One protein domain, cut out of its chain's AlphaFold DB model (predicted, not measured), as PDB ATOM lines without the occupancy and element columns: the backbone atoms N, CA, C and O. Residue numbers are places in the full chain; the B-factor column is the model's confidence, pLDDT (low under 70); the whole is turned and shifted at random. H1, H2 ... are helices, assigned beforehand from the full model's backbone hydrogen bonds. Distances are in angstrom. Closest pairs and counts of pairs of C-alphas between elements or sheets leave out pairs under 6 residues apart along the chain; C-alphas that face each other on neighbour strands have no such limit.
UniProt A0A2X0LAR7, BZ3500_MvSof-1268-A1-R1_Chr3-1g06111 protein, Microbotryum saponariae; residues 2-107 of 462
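What this domain is: This is residues 2 to 107 of the 462 residues of the protein "BZ3500_MvSof-1268-A1-R1_Chr3-1g06111 protein" of Microbotryum saponariae (UniProt A0A2X0LAR7). One long helix, H3, runs like a spine along the longest axis of the domain, with the short helices H1, H2 and H4 set along it. A long link folds back from the end of H3 to H4 near its start, and the last part, with the small helix H5, lies away from the other helices; residues 52 to 58 stick out as a loop. The printed part has 106 residues with five named helices, H1 to H5 in order, and no named strand. The class is all helix, though the helices hold 47 residues, under half of those printed. The whole is compact, with a radius of gyration of the C-alphas of 14.2 A, and spans 44 by 28 by 21 A.

How they stand to each other: H1, residues 2 to 11, touches residues 41 to 48 of H3, residues 28 to 49, at a steep tilt of 42 degrees, opposite ways; the closest C-alphas, of Ser 9 and Leu 41, are 6.5 A apart. H2, residues 17 to 20, only just touches H3, with 3 pairs of C-alphas within 8 A, the closest those of His 20 and Thr 34 at 5.6 A. H4, residues 74 to 79, forms a helical hairpin with H3, at a shallow tilt of 28 degrees, opposite ways; C-alphas 32 and 77 are the closest, at 6.0 A. H5, residues 93 to 97, touches no helix. Every O i to N i+4 pair is within hydrogen-bond range in H1, H3, H4 and H5; H2 is too short for one.

Where its parts are: H1 begins at C-alpha 2 (23.111, 41.658, 84.216) and is 14.3 A long. H3 runs 32.0 A to C-alpha 49 (13.149, 38.202, 85.571). H2, H4 and H5 measure 5.1, 8.4 and 6.3 A.

The domain as a whole: The C-alphas farthest apart, of Asp 25 and Ile 54, are 46.2 A apart. The printed part has no cut. The links H3 to H4 and H4 to H5 are long. Residues 52 to 61 have pLDDT under 70.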
ATOM      1  N   MET A   2      23.850  42.928  84.238       80.31
ATOM      2  CA  MET A   2      23.111  41.658  84.216       80.31
ATOM      3  C   MET A   2      23.448  40.763  83.013       80.31
ATOM      4  O   MET A   2      23.730  39.585  83.195       80.31
ATOM      5  N   ASP A   3      23.541  41.332  81.808       79.31
ATOM      6  CA  ASP A   3      23.871  40.565  80.593       79.31
ATOM      7  C   ASP A   3      25.258  39.916  80.649       79.31
ATOM      8  O   ASP A   3      25.461  38.813  80.148       79.31
ATOM      9  N   ILE A   4      26.212  40.576  81.314       85.12
ATOM     10  CA  ILE A   4      27.561  40.040  81.518       85.12
ATOM     11  C   ILE A   4      27.501  38.852  82.480       85.12
ATOM     12  O   ILE A   4      28.063  37.806  82.176       85.12
ATOM     13  N   ALA A   5      26.792  38.986  83.608       87.38
ATOM     14  CA  ALA A   5      26.628  37.898  84.573       87.38
ATOM     15  C   ALA A   5      25.928  36.682  83.945       87.38
ATOM     16  O   ALA A   5      26.377  35.550  84.125       87.38
ATOM     17  N   MET A   6      24.882  36.917  83.146       84.88
ATOM     18  CA  MET A   6      24.202  35.864  82.389       84.88
ATOM     19  C   MET A   6      25.157  35.171  81.416       84.88
ATOM     20  O   MET A   6      25.296  33.949  81.471       84.88
ATOM     21  N   LYS A   7      25.885  35.933  80.590       86.94
ATOM     22  CA  LYS A   7      26.866  35.371  79.652       86.94
ATOM     23  C   LYS A   7      27.946  34.554  80.365       86.94
ATOM     24  O   LYS A   7      28.202  33.420  79.977       86.94
ATOM     25  N   MET A   8      28.515  35.081  81.450       91.31
ATOM     26  CA  MET A   8      29.520  34.374  82.250       91.31
ATOM     27  C   MET A   8      28.972  33.076  82.846       91.31
ATOM     28  O   MET A   8      29.665  32.063  82.825       91.31
ATOM     29  N   SER A   9      27.728  33.069  83.337       91.44
ATOM     30  CA  SER A   9      27.103  31.843  83.853       91.44
ATOM     31  C   SER A   9      26.967  30.759  82.776       91.44
ATOM     32  O   SER A   9      27.073  29.565  83.061       91.44
ATOM     33  N   TRP A  10      26.780  31.172  81.521       90.06
ATOM     34  CA  TRP A  10      26.679  30.264  80.390       90.06
ATOM     35  C   TRP A  10      28.042  29.733  79.956       90.06
ATOM     36  O   TRP A  10      28.198  28.523  79.793       90.06
ATOM     37  N   ASP A  11      29.037  30.617  79.858       91.69
ATOM     38  CA  ASP A  11      30.422  30.269  79.525       91.69
ATOM     39  C   ASP A  11      31.025  29.309  80.568       91.69
ATOM     40  O   ASP A  11      31.743  28.371  80.220       91.69
ATOM     41  N   LEU A  12      30.673  29.488  81.846       93.19
ATOM     42  CA  LEU A  12      31.041  28.590  82.946       93.19
ATOM     43  C   LEU A  12      30.170  27.324  83.023       93.19
ATOM     44  O   LEU A  12      30.406  26.473  83.877       93.19
ATOM     45  N   ARG A  13      29.180  27.183  82.133       93.69
ATOM     46  CA  ARG A  13      28.256  26.041  82.034       93.69
ATOM     47  C   ARG A  13      27.443  25.768  83.300       93.69
ATOM     48  O   ARG A  13      27.058  24.631  83.548       93.69
ATOM     49  N   LEU A  14      27.093  26.805  84.065       94.44
ATOM     50  CA  LEU A  14      26.341  26.619  85.313       94.44
ATOM     51  C   LEU A  14      24.951  25.994  85.088       94.44
ATOM     52  O   LEU A  14      24.406  25.355  85.983       94.44
ATOM     53  N   HIS A  15      24.394  26.159  83.886       92.38
ATOM     54  CA  HIS A  15      23.104  25.622  83.445       92.38
ATOM     55  C   HIS A  15      23.096  24.107  83.185       92.38
ATOM     56  O   HIS A  15      22.020  23.530  82.997       92.38
ATOM     57  N   ASP A  16      24.264  23.463  83.135       92.81
ATOM     58  CA  ASP A  16      24.408  22.059  82.771       92.81
ATOM     59  C   ASP A  16      24.541  21.172  84.017       92.81
ATOM     60  O   ASP A  16      25.547  21.201  84.713       92.81
ATOM     61  N   GLU A  17      23.553  20.318  84.298       92.25
ATOM     62  CA  GLU A  17      23.602  19.435  85.473       92.25
ATOM     63  C   GLU A  17      24.772  18.447  85.423       92.25
ATOM     64  O   GLU A  17      25.201  17.959  86.464       92.25
ATOM     65  N   THR A  18      25.319  18.145  84.241       91.75
ATOM     66  CA  THR A  18      26.476  17.246  84.127       91.75
ATOM     67  C   THR A  18      27.744  17.842  84.729       91.75
ATOM     68  O   THR A  18      28.596  17.081  85.186       91.75
ATOM     69  N   THR A  19      27.861  19.173  84.811       90.62
ATOM     70  CA  THR A  19      28.995  19.826  85.486       90.62
ATOM     71  C   THR A  19      28.887  19.757  87.005       90.62
ATOM     72  O   THR A  19      29.877  19.977  87.692       90.62
ATOM     73  N   HIS A  20      27.702  19.417  87.520       89.44
ATOM     74  CA  HIS A  20      27.398  19.320  88.950       89.44
ATOM     75  C   HIS A  20      27.417  17.874  89.465       89.44
ATOM     76  O   HIS A  20      27.096  17.611  90.626       89.44
ATOM     77  N   GLN A  21      27.739  16.906  88.602       87.81
ATOM     78  CA  GLN A  21      27.808  15.497  88.976       87.81
ATOM     79  C   GLN A  21      29.171  15.180  89.577       87.81
ATOM     80  O   GLN A  21      30.179  15.095  88.877       87.81
ATOM     81  N   LEU A  22      29.179  14.964  90.887       88.69
ATOM     82  CA  LEU A  22      30.359  14.522  91.615       88.69
ATOM     83  C   LEU A  22      30.390  12.993  91.730       88.69
ATOM     84  O   LEU A  22      29.360  12.317  91.655       88.69
ATOM     85  N   GLY A  23      31.591  12.443  91.913       88.06
ATOM     86  CA  GLY A  23      31.779  11.017  92.178       88.06
ATOM     87  C   GLY A  23      31.224  10.589  93.547       88.06
ATOM     88  O   GLY A  23      30.911  11.431  94.386       88.06
ATOM     89  N   PRO A  24      31.132   9.273  93.817       85.81
ATOM     90  CA  PRO A  24      30.626   8.759  95.094       85.81
ATOM     91  C   PRO A  24      31.475   9.178  96.307       85.81
ATOM     92  O   PRO A  24      30.956   9.225  97.418       85.81
ATOM     93  N   ASP A  25      32.749   9.513  96.086       89.56
ATOM     94  CA  ASP A  25      33.715   9.901  97.122       89.56
ATOM     95  C   ASP A  25      33.899  11.428  97.230       89.56
ATOM     96  O   ASP A  25      34.928  11.901  97.712       89.56
ATOM     97  N   ALA A  26      32.916  12.205  96.757       91.56
ATOM     98  CA  ALA A  26      32.942  13.664  96.793       91.56
ATOM     99  C   ALA A  26      33.156  14.204  98.211       91.56
ATOM    100  O   ALA A  26      32.459  13.837  99.166       91.56
ATOM    101  N   THR A  27      34.100  15.125  98.341       94.31
ATOM    102  CA  THR A  27      34.370  15.816  99.595       94.31
ATOM    103  C   THR A  27      33.236  16.773  99.948       94.31
ATOM    104  O   THR A  27      32.448  17.219  99.112       94.31
ATOM    105  N   ARG A  28      33.179  17.147 101.230       93.81
ATOM    106  CA  ARG A  28      32.233  18.152 101.723       93.81
ATOM    107  C   ARG A  28      32.345  19.476 100.957       93.81
ATOM    108  O   ARG A  28      31.316  20.061 100.643       93.81
ATOM    109  N   SER A  29      33.570  19.931 100.672       94.06
ATOM    110  CA  SER A  29      33.801  21.191  99.949       94.06
ATOM    111  C   SER A  29      33.248  21.113  98.534       94.06
ATOM    112  O   SER A  29      32.481  21.976  98.144       94.06
ATOM    113  N   GLU A  30      33.529  20.029  97.807       94.31
ATOM    114  CA  GLU A  30      33.049  19.864  96.430       94.31
ATOM    115  C   GLU A  30      31.515  19.846  96.354       94.31
ATOM    116  O   GLU A  30      30.938  20.469  95.462       94.31
ATOM    117  N   ASN A  31      30.838  19.186  97.305       93.19
ATOM    118  CA  ASN A  31      29.374  19.224  97.395       93.19
ATOM    119  C   ASN A  31      28.857  20.651  97.637       93.19
ATOM    120  O   ASN A  31      27.881  21.062  97.008       93.19
ATOM    121  N   ILE A  32      29.506  21.401  98.535       94.00
ATOM    122  CA  ILE A  32      29.153  22.794  98.831       94.00
ATOM    123  C   ILE A  32      29.353  23.659  97.587       94.00
ATOM    124  O   ILE A  32      28.421  24.348  97.187       94.00
ATOM    125  N   ASP A  33      30.517  23.587  96.945       93.75
ATOM    126  CA  ASP A  33      30.872  24.394  95.773       93.75
ATOM    127  C   ASP A  33      29.925  24.125  94.597       93.75
ATOM    128  O   ASP A  33      29.471  25.041  93.905       93.75
ATOM    129  N   THR A  34      29.548  22.862  94.412       93.06
ATOM    130  CA  THR A  34      28.575  22.454  93.399       93.06
ATOM    131  C   THR A  34      27.194  23.052  93.668       93.06
ATOM    132  O   THR A  34      26.524  23.553  92.764       93.06
ATOM    133  N   GLU A  35      26.756  23.045  94.922       93.50
ATOM    134  CA  GLU A  35      25.472  23.624  95.300       93.50
ATOM    135  C   GLU A  35      25.487  25.160  95.266       93.50
ATOM    136  O   GLU A  35      24.525  25.773  94.797       93.50
ATOM    137  N   MET A  36      26.594  25.799  95.658       93.12
ATOM    138  CA  MET A  36      26.810  27.235  95.454       93.12
ATOM    139  C   MET A  36      26.707  27.596  93.972       93.12
ATOM    140  O   MET A  36      26.110  28.613  93.617       93.12
ATOM    141  N   THR A  37      27.232  26.740  93.097       93.94
ATOM    142  CA  THR A  37      27.153  26.923  91.649       93.94
ATOM    143  C   THR A  37      25.704  26.872  91.153       93.94
ATOM    144  O   THR A  37      25.276  27.786  90.439       93.94
ATOM    145  N   ARG A  38      24.908  25.877  91.586       93.69
ATOM    146  CA  ARG A  38      23.465  25.817  91.273       93.69
ATOM    147  C   ARG A  38      22.728  27.057  91.775       93.69
ATOM    148  O   ARG A  38      21.983  27.679  91.021       93.69
ATOM    149  N   ARG A  39      22.946  27.449  93.032       94.31
ATOM    150  CA  ARG A  39      22.320  28.641  93.629       94.31
ATOM    151  C   ARG A  39      22.680  29.903  92.853       94.31
ATOM    152  O   ARG A  39      21.791  30.687  92.547       94.31
ATOM    153  N   THR A  40      23.944  30.062  92.467       94.94
ATOM    154  CA  THR A  40      24.421  31.213  91.686       94.94
ATOM    155  C   THR A  40      23.704  31.323  90.345       94.94
ATOM    156  O   THR A  40      23.202  32.399  90.023       94.94
ATOM    157  N   LEU A  41      23.582  30.218  89.595       94.06
ATOM    158  CA  LEU A  41      22.789  30.191  88.361       94.06
ATOM    159  C   LEU A  41      21.374  30.709  88.621       94.06
ATOM    160  O   LEU A  41      20.916  31.629  87.947       94.06
ATOM    161  N   TRP A  42      20.682  30.128  89.601       93.81
ATOM    162  CA  TRP A  42      19.282  30.453  89.841       93.81
ATOM    163  C   TRP A  42      19.076  31.876  90.368       93.81
ATOM    164  O   TRP A  42      18.108  32.509  89.966       93.81
ATOM    165  N   ILE A  43      20.001  32.436  91.161       92.31
ATOM    166  CA  ILE A  43      19.983  33.868  91.519       92.31
ATOM    167  C   ILE A  43      20.063  34.726  90.259       92.31
ATOM    168  O   ILE A  43      19.264  35.647  90.102       92.31
ATOM    169  N   ILE A  44      21.013  34.433  89.365       90.81
ATOM    170  CA  ILE A  44      21.202  35.195  88.127       90.81
ATOM    171  C   ILE A  44      19.925  35.116  87.280       90.81
ATOM    172  O   ILE A  44      19.376  36.144  86.891       90.81
ATOM    173  N   LEU A  45      19.380  33.923  87.050       88.31
ATOM    174  CA  LEU A  45      18.171  33.769  86.235       88.31
ATOM    175  C   LEU A  45      16.947  34.449  86.859       88.31
ATOM    176  O   LEU A  45      16.248  35.204  86.182       88.31
ATOM    177  N   SER A  46      16.720  34.266  88.161       88.81
ATOM    178  CA  SER A  46      15.614  34.917  88.864       88.81
ATOM    179  C   SER A  46      15.767  36.440  88.899       88.81
ATOM    180  O   SER A  46      14.780  37.154  88.760       88.81
ATOM    181  N   HIS A  47      16.987  36.973  89.007       84.94
ATOM    182  CA  HIS A  47      17.210  38.417  88.923       84.94
ATOM    183  C   HIS A  47      16.923  38.982  87.533       84.94
ATOM    184  O   HIS A  47      16.379  40.080  87.433       84.94
ATOM    185  N   ALA A  48      17.218  38.236  86.468       81.56
ATOM    186  CA  ALA A  48      16.935  38.673  85.102       81.56
ATOM    187  C   ALA A  48      15.426  38.816  84.860       81.56
ATOM    188  O   ALA A  48      14.999  39.612  84.025       81.56
ATOM    189  N   ASN A  49      14.603  38.077  85.607       80.75
ATOM    190  CA  ASN A  49      13.149  38.202  85.571       80.75
ATOM    191  C   ASN A  49      12.634  39.530  86.137       80.75
ATOM    192  O   ASN A  49      11.609  40.006  85.664       80.75
ATOM    193  N   PHE A  50      13.351  40.179  87.063       74.88
ATOM    194  CA  PHE A  50      12.943  41.483  87.606       74.88
ATOM    195  C   PHE A  50      13.239  42.672  86.681       74.88
ATOM    196  O   PHE A  50      12.742  43.769  86.927       74.88
ATOM    197  N   TYR A  51      14.013  42.459  85.615       70.56
ATOM    198  CA  TYR A  51      14.359  43.484  84.634       70.56
ATOM    199  C   TYR A  51      13.939  43.001  83.244       70.56
ATOM    200  O   TYR A  51      14.762  42.431  82.523       70.56
ATOM    201  N   PRO A  52      12.662  43.168  82.856       54.75
ATOM    202  CA  PRO A  52      12.234  42.842  81.509       54.75
ATOM    203  C   PRO A  52      12.927  43.795  80.530       54.75
ATOM    204  O   PRO A  52      12.509  44.931  80.330       54.75
ATOM    205  N   THR A  53      14.019  43.342  79.918       53.28
ATOM    206  CA  THR A  53      14.493  43.932  78.673       53.28
ATOM    207  C   THR A  53      13.452  43.632  77.600       53.28
ATOM    208  O   THR A  53      13.029  42.489  77.433       53.28
ATOM    209  N   ILE A  54      13.037  44.683  76.886       45.22
ATOM    210  CA  ILE A  54      12.026  44.664  75.811       45.22
ATOM    211  C   ILE A  54      12.388  43.663  74.696       45.22
ATOM    212  O   ILE A  54      11.532  43.256  73.919       45.22
ATOM    213  N   ASP A  55      13.630  43.179  74.664       48.16
ATOM    214  CA  ASP A  55      14.092  42.211  73.687       48.16
ATOM    215  C   ASP A  55      14.876  41.053  74.333       48.16
ATOM    216  O   ASP A  55      16.100  40.979  74.276       48.16
ATOM    217  N   ARG A  56      14.168  40.102  74.960       50.94
ATOM    218  CA  ARG A  56      14.760  38.788  75.293       50.94
ATOM    219  C   ARG A  56      15.004  37.920  74.055       50.94
ATOM    220  O   ARG A  56      15.696  36.908  74.156       50.94
ATOM    221  N   SER A  57      14.460  38.291  72.889       43.97
ATOM    222  CA  SER A  57      14.644  37.513  71.658       43.97
ATOM    223  C   SER A  57      16.099  37.547  71.173       43.97
ATOM    224  O   SER A  57      16.583  36.567  70.610       43.97
ATOM    225  N   SER A  58      16.834  38.614  71.497       41.94
ATOM    226  CA  SER A  58      18.262  38.754  71.202       41.94
ATOM    227  C   SER A  58      19.197  38.219  72.302       41.94
ATOM    228  O   SER A  58      20.398  38.096  72.055       41.94
ATOM    229  N   SER A  59      18.686  37.822  73.482       48.34
ATOM    230  CA  SER A  59      19.511  37.334  74.607       48.34
ATOM    231  C   SER A  59      19.696  35.808  74.672       48.34
ATOM    232  O   SER A  59      20.359  35.323  75.586       48.34
ATOM    233  N   GLY A  60      19.146  35.044  73.720       50.25
ATOM    234  CA  GLY A  60      19.513  33.638  73.481       50.25
ATOM    235  C   GLY A  60      19.214  32.642  74.610       50.25
ATOM    236  O   GLY A  60      19.810  31.571  74.623       50.25
ATOM    237  N   PHE A  61      18.330  32.973  75.556       66.94
ATOM    238  CA  PHE A  61      18.071  32.116  76.713       66.94
ATOM    239  C   PHE A  61      16.746  31.369  76.583       66.94
ATOM    240  O   PHE A  61      15.673  31.975  76.588       66.94
ATOM    241  N   ASN A  62      16.827  30.044  76.526       78.88
ATOM    242  CA  ASN A  62      15.677  29.157  76.544       78.88
ATOM    243  C   ASN A  62      15.755  28.260  77.787       78.88
ATOM    244  O   ASN A  62      16.786  27.643  78.042       78.88
ATOM    245  N   LEU A  63      14.664  28.140  78.552       84.62
ATOM    246  CA  LEU A  63      14.597  27.189  79.674       84.62
ATOM    247  C   LEU A  63      14.861  25.744  79.216       84.62
ATOM    248  O   LEU A  63      15.357  24.935  79.999       84.62
ATOM    249  N   LEU A  64      14.605  25.438  77.939       87.12
ATOM    250  CA  LEU A  64      14.943  24.158  77.313       87.12
ATOM    251  C   LEU A  64      16.452  23.903  77.182       87.12
ATOM    252  O   LEU A  64      16.844  22.770  76.925       87.12
ATOM    253  N   ASP A  65      17.300  24.904  77.391       88.44
ATOM    254  CA  ASP A  65      18.750  24.721  77.423       88.44
ATOM    255  C   ASP A  65      19.271  24.492  78.854       88.44
ATOM    256  O   ASP A  65      20.416  24.088  79.058       88.44
ATOM    257  N   VAL A  66      18.426  24.694  79.872       90.81
ATOM    258  CA  VAL A  66      18.782  24.470  81.275       90.81
ATOM    259  C   VAL A  66      18.495  23.022  81.651       90.81
ATOM    260  O   VAL A  66      17.355  22.550  81.625       90.81
ATOM    261  N   THR A  67      19.546  22.306  82.046       93.44
ATOM    262  CA  THR A  67      19.426  20.952  82.606       93.44
ATOM    263  C   THR A  67      19.663  20.920  84.112       93.44
ATOM    264  O   THR A  67      19.292  19.927  84.739       93.44
ATOM    265  N   ALA A  68      20.238  21.987  84.681       92.75
ATOM    266  CA  ALA A  68      20.488  22.147  86.108       92.75
ATOM    267  C   ALA A  68      19.211  21.974  86.944       92.75
ATOM    268  O   ALA A  68      18.135  22.460  86.584       92.75
ATOM    269  N   ARG A  69      19.334  21.295  88.085       94.25
ATOM    270  CA  ARG A  69      18.253  21.142  89.069       94.25
ATOM    271  C   ARG A  69      18.144  22.370  89.972       94.25
ATOM    272  O   ARG A  69      19.088  23.149  90.102       94.25
ATOM    273  N   LEU A  70      16.987  22.536  90.610       95.00
ATOM    274  CA  LEU A  70      16.783  23.567  91.626       95.00
ATOM    275  C   LEU A  70      17.639  23.286  92.875       95.00
ATOM    276  O   LEU A  70      17.972  22.124  93.131       95.00
ATOM    277  N   PRO A  71      17.969  24.328  93.663       93.00
ATOM    278  CA  PRO A  71      18.797  24.183  94.853       93.00
ATOM    279  C   PRO A  71      18.229  23.190  95.866       93.00
ATOM    280  O   PRO A  71      17.011  23.117  96.075       93.00
ATOM    281  N   CYS A  72      19.117  22.447  96.516       90.81
ATOM    282  CA  CYS A  72      18.756  21.488  97.551       90.81
ATOM    283  C   CYS A  72      18.401  22.170  98.878       90.81
ATOM    284  O   CYS A  72      18.566  23.384  99.040       90.81
ATOM    285  N   ASP A  73      17.882  21.376  99.818       88.38
ATOM    286  CA  ASP A  73      17.572  21.837 101.170       88.38
ATOM    287  C   ASP A  73      18.800  22.439 101.872       88.38
ATOM    288  O   ASP A  73      19.934  21.974 101.717       88.38
ATOM    289  N   ASP A  74      18.569  23.494 102.649       85.25
ATOM    290  CA  ASP A  74      19.639  24.259 103.281       85.25
ATOM    291  C   ASP A  74      20.411  23.459 104.332       85.25
ATOM    292  O   ASP A  74      21.611  23.681 104.494       85.25
ATOM    293  N   GLU A  75      19.783  22.489 105.000       87.69
ATOM    294  CA  GLU A  75      20.485  21.610 105.931       87.69
ATOM    295  C   GLU A  75      21.514  20.746 105.187       87.69
ATOM    296  O   GLU A  75      22.677  20.670 105.599       87.69
ATOM    297  N   ALA A  76      21.118  20.150 104.059       88.06
ATOM    298  CA  ALA A  76      22.008  19.335 103.234       88.06
ATOM    299  C   ALA A  76      23.177  20.163 102.683       88.06
ATOM    300  O   ALA A  76      24.326  19.713 102.709       88.06
ATOM    301  N   TYR A  77      22.893  21.393 102.254       89.75
ATOM    302  CA  TYR A  77      23.897  22.339 101.791       89.75
ATOM    303  C   TYR A  77      24.893  22.729 102.895       89.75
ATOM    304  O   TYR A  77      26.101  22.581 102.709       89.75
ATOM    305  N   VAL A  78      24.426  23.135 104.082       88.81
ATOM    306  CA  VAL A  78      25.299  23.515 105.212       88.81
ATOM    307  C   VAL A  78      26.162  22.337 105.675       88.81
ATOM    308  O   VAL A  78      27.334  22.499 106.037       88.81
ATOM    309  N   GLN A  79      25.610  21.125 105.650       90.62
ATOM    310  CA  GLN A  79      26.346  19.906 105.981       90.62
ATOM    311  C   GLN A  79      27.317  19.482 104.867       90.62
ATOM    312  O   GLN A  79      28.224  18.694 105.130       90.62
ATOM    313  N   GLY A  80      27.198  20.046 103.659       90.56
ATOM    314  CA  GLY A  80      27.952  19.651 102.469       90.56
ATOM    315  C   GLY A  80      27.709  18.194 102.091       90.56
ATOM    316  O   GLY A  80      28.629  17.473 101.696       90.56
ATOM    317  N   CYS A  81      26.471  17.743 102.282       88.31
ATOM    318  CA  CYS A  81      26.027  16.418 101.896       88.31
ATOM    319  C   CYS A  81      25.533  16.434 100.453       88.31
ATOM    320  O   CYS A  81      24.874  17.378 100.019       88.31
ATOM    321  N   SER A  82      25.791  15.345  99.729       83.06
ATOM    322  CA  SER A  82      25.171  15.148  98.422       83.06
ATOM    323  C   SER A  82      23.643  15.150  98.584       83.06
ATOM    324  O   SER A  82      23.119  14.420  99.441       83.06
ATOM    325  N   PRO A  83      22.913  15.979  97.819       77.12
ATOM    326  CA  PRO A  83      21.479  16.093  97.984       77.12
ATOM    327  C   PRO A  83      20.809  14.786  97.573       77.12
ATOM    328  O   PRO A  83      21.019  14.269  96.476       77.12
ATOM    329  N   ARG A  84      19.967  14.247  98.459       72.88
ATOM    330  CA  ARG A  84      19.205  13.022  98.166       72.88
ATOM    331  C   ARG A  84      18.274  13.231  96.975       72.88
ATOM    332  O   ARG A  84      18.040  12.312  96.193       72.88
ATOM    333  N   THR A  85      17.730  14.437  96.877       78.12
ATOM    334  CA  THR A  85      16.669  14.840  95.963       78.12
ATOM    335  C   THR A  85      16.812  16.340  95.696       78.12
ATOM    336  O   THR A  85      17.162  17.107  96.590       78.12
ATOM    337  N   CYS A  86      16.545  16.755  94.457       86.31
ATOM    338  CA  CYS A  86      16.412  18.162  94.083       86.31
ATOM    339  C   CYS A  86      15.187  18.301  93.184       86.31
ATOM    340  O   CYS A  86      14.906  17.403  92.380       86.31
ATOM    341  N   SER A  87      14.474  19.416  93.319       92.94
ATOM    342  CA  SER A  87      13.367  19.744  92.424       92.94
ATOM    343  C   SER A  87      13.872  20.203  91.056       92.94
ATOM    344  O   SER A  87      15.051  20.516  90.886       92.94
ATOM    345  N   SER A  88      12.968  20.293  90.088       93.75
ATOM    346  CA  SER A  88      13.231  20.912  88.786       93.75
ATOM    347  C   SER A  88      12.299  22.097  88.564       93.75
ATOM    348  O   SER A  88      11.182  22.125  89.082       93.75
ATOM    349  N   LEU A  89      12.745  23.078  87.783       94.06
ATOM    350  CA  LEU A  89      11.876  24.166  87.342       94.06
ATOM    351  C   LEU A  89      11.025  23.691  86.158       94.06
ATOM    352  O   LEU A  89      11.544  23.054  85.239       94.06
ATOM    353  N   MET A  90       9.728  23.994  86.173       91.50
ATOM    354  CA  MET A  90       8.829  23.689  85.058       91.50
ATOM    355  C   MET A  90       9.347  24.313  83.750       91.50
ATOM    356  O   MET A  90       9.965  25.372  83.758       91.50
ATOM    357  N   GLY A  91       9.175  23.611  82.628       88.44
ATOM    358  CA  GLY A  91       9.697  24.045  81.324       88.44
ATOM    359  C   GLY A  91      11.183  23.750  81.074       88.44
ATOM    360  O   GLY A  91      11.641  23.906  79.946       88.44
ATOM    361  N   THR A  92      11.935  23.267  82.070       91.75
ATOM    362  CA  THR A  92      13.328  22.821  81.873       91.75
ATOM    363  C   THR A  92      13.422  21.384  81.369       91.75
ATOM    364  O   THR A  92      12.518  20.564  81.563       91.75
ATOM    365  N   VAL A  93      14.573  21.018  80.800       89.69
ATOM    366  CA  VAL A  93      14.847  19.630  80.386       89.69
ATOM    367  C   VAL A  93      14.829  18.669  81.576       89.69
ATOM    368  O   VAL A  93      14.425  17.514  81.427       89.69
ATOM    369  N   ALA A  94      15.233  19.128  82.763       87.44
ATOM    370  CA  ALA A  94      15.164  18.329  83.983       87.44
ATOM    371  C   ALA A  94      13.714  17.960  84.335       87.44
ATOM    372  O   ALA A  94      13.426  16.790  84.597       87.44
ATOM    373  N   ALA A  95      12.791  18.922  84.239       91.94
ATOM    374  CA  ALA A  95      11.366  18.680  84.447       91.94
ATOM    375  C   ALA A  95      10.755  17.785  83.357       91.94
ATOM    376  O   ALA A  95       9.945  16.922  83.673       91.94
ATOM    377  N   LEU A  96      11.174  17.917  82.092       90.44
ATOM    378  CA  LEU A  96      10.698  17.040  81.011       90.44
ATOM    379  C   LEU A  96      11.107  15.572  81.212       90.44
ATOM    380  O   LEU A  96      10.358  14.667  80.850       90.44
ATOM    381  N   ARG A  97      12.293  15.323  81.782       89.50
ATOM    382  CA  ARG A  97      12.778  13.963  82.080       89.50
ATOM    383  C   ARG A  97      12.116  13.356  83.317       89.50
ATOM    384  O   ARG A  97      11.918  12.145  83.350       89.50
ATOM    385  N   SER A  98      11.798  14.189  84.305       89.44
ATOM    386  CA  SER A  98      11.210  13.786  85.585       89.44
ATOM    387  C   SER A  98      10.130  14.785  86.018       89.44
ATOM    388  O   SER A  98      10.401  15.632  86.876       89.44
ATOM    389  N   PRO A  99       8.913  14.731  85.446       90.56
ATOM    390  CA  PRO A  99       7.846  15.691  85.752       90.56
ATOM    391  C   PRO A  99       7.464  15.731  87.237       90.56
ATOM    392  O   PRO A  99       7.162  16.786  87.789       90.56
ATOM    393  N   GLU A 100       7.565  14.594  87.926       90.00
ATOM    394  CA  GLU A 100       7.337  14.460  89.365       90.00
ATOM    395  C   GLU A 100       8.337  15.247  90.228       90.00
ATOM    396  O   GLU A 100       8.110  15.443  91.420       90.00
ATOM    397  N   SER A 101       9.450  15.703  89.647       90.56
ATOM    398  CA  SER A 101      10.445  16.518  90.347       90.56
ATOM    399  C   SER A 101      10.073  17.999  90.435       90.56
ATOM    400  O   SER A 101      10.743  18.732  91.155       90.56
ATOM    401  N   VAL A 102       9.028  18.463  89.742       91.75
ATOM    402  CA  VAL A 102       8.597  19.871  89.816       91.75
ATOM    403  C   VAL A 102       7.974  20.177  91.177       91.75
ATOM    404  O   VAL A 102       8.368  21.130  91.848       91.75
ATOM    405  N   PHE A 103       7.042  19.329  91.614       88.38
ATOM    406  CA  PHE A 103       6.309  19.497  92.866       88.38
ATOM    407  C   PHE A 103       6.788  18.482  93.890       88.38
ATOM    408  O   PHE A 103       6.237  17.387  94.026       88.38
ATOM    409  N   ARG A 104       7.842  18.848  94.617       88.19
ATOM    410  CA  ARG A 104       8.392  18.001  95.670       88.19
ATOM    411  C   ARG A 104       8.055  18.535  97.061       88.19
ATOM    412  O   ARG A 104       8.243  19.725  97.314       88.19
ATOM    413  N   PRO A 105       7.614  17.671  97.992       86.62
ATOM    414  CA  PRO A 105       7.323  18.092  99.360       86.62
ATOM    415  C   PRO A 105       8.591  18.431 100.160       86.62
ATOM    416  O   PRO A 105       8.502  19.167 101.134       86.62
ATOM    417  N   ASP A 106       9.745  17.896  99.754       87.19
ATOM    418  CA  ASP A 106      11.070  18.085 100.359       87.19
ATOM    419  C   ASP A 106      11.914  19.153  99.641       87.19
ATOM    420  O   ASP A 106      13.136  19.165  99.767       87.19
ATOM    421  N   GLN A 107      11.289  20.023  98.842       90.88
ATOM    422  CA  GLN A 107      12.011  21.088  98.151       90.88
ATOM    423  C   GLN A 107      12.478  22.182  99.107       90.88
ATOM    424  O   GLN A 107      11.808  22.479 100.093       90.88
TER     425      GLN A 107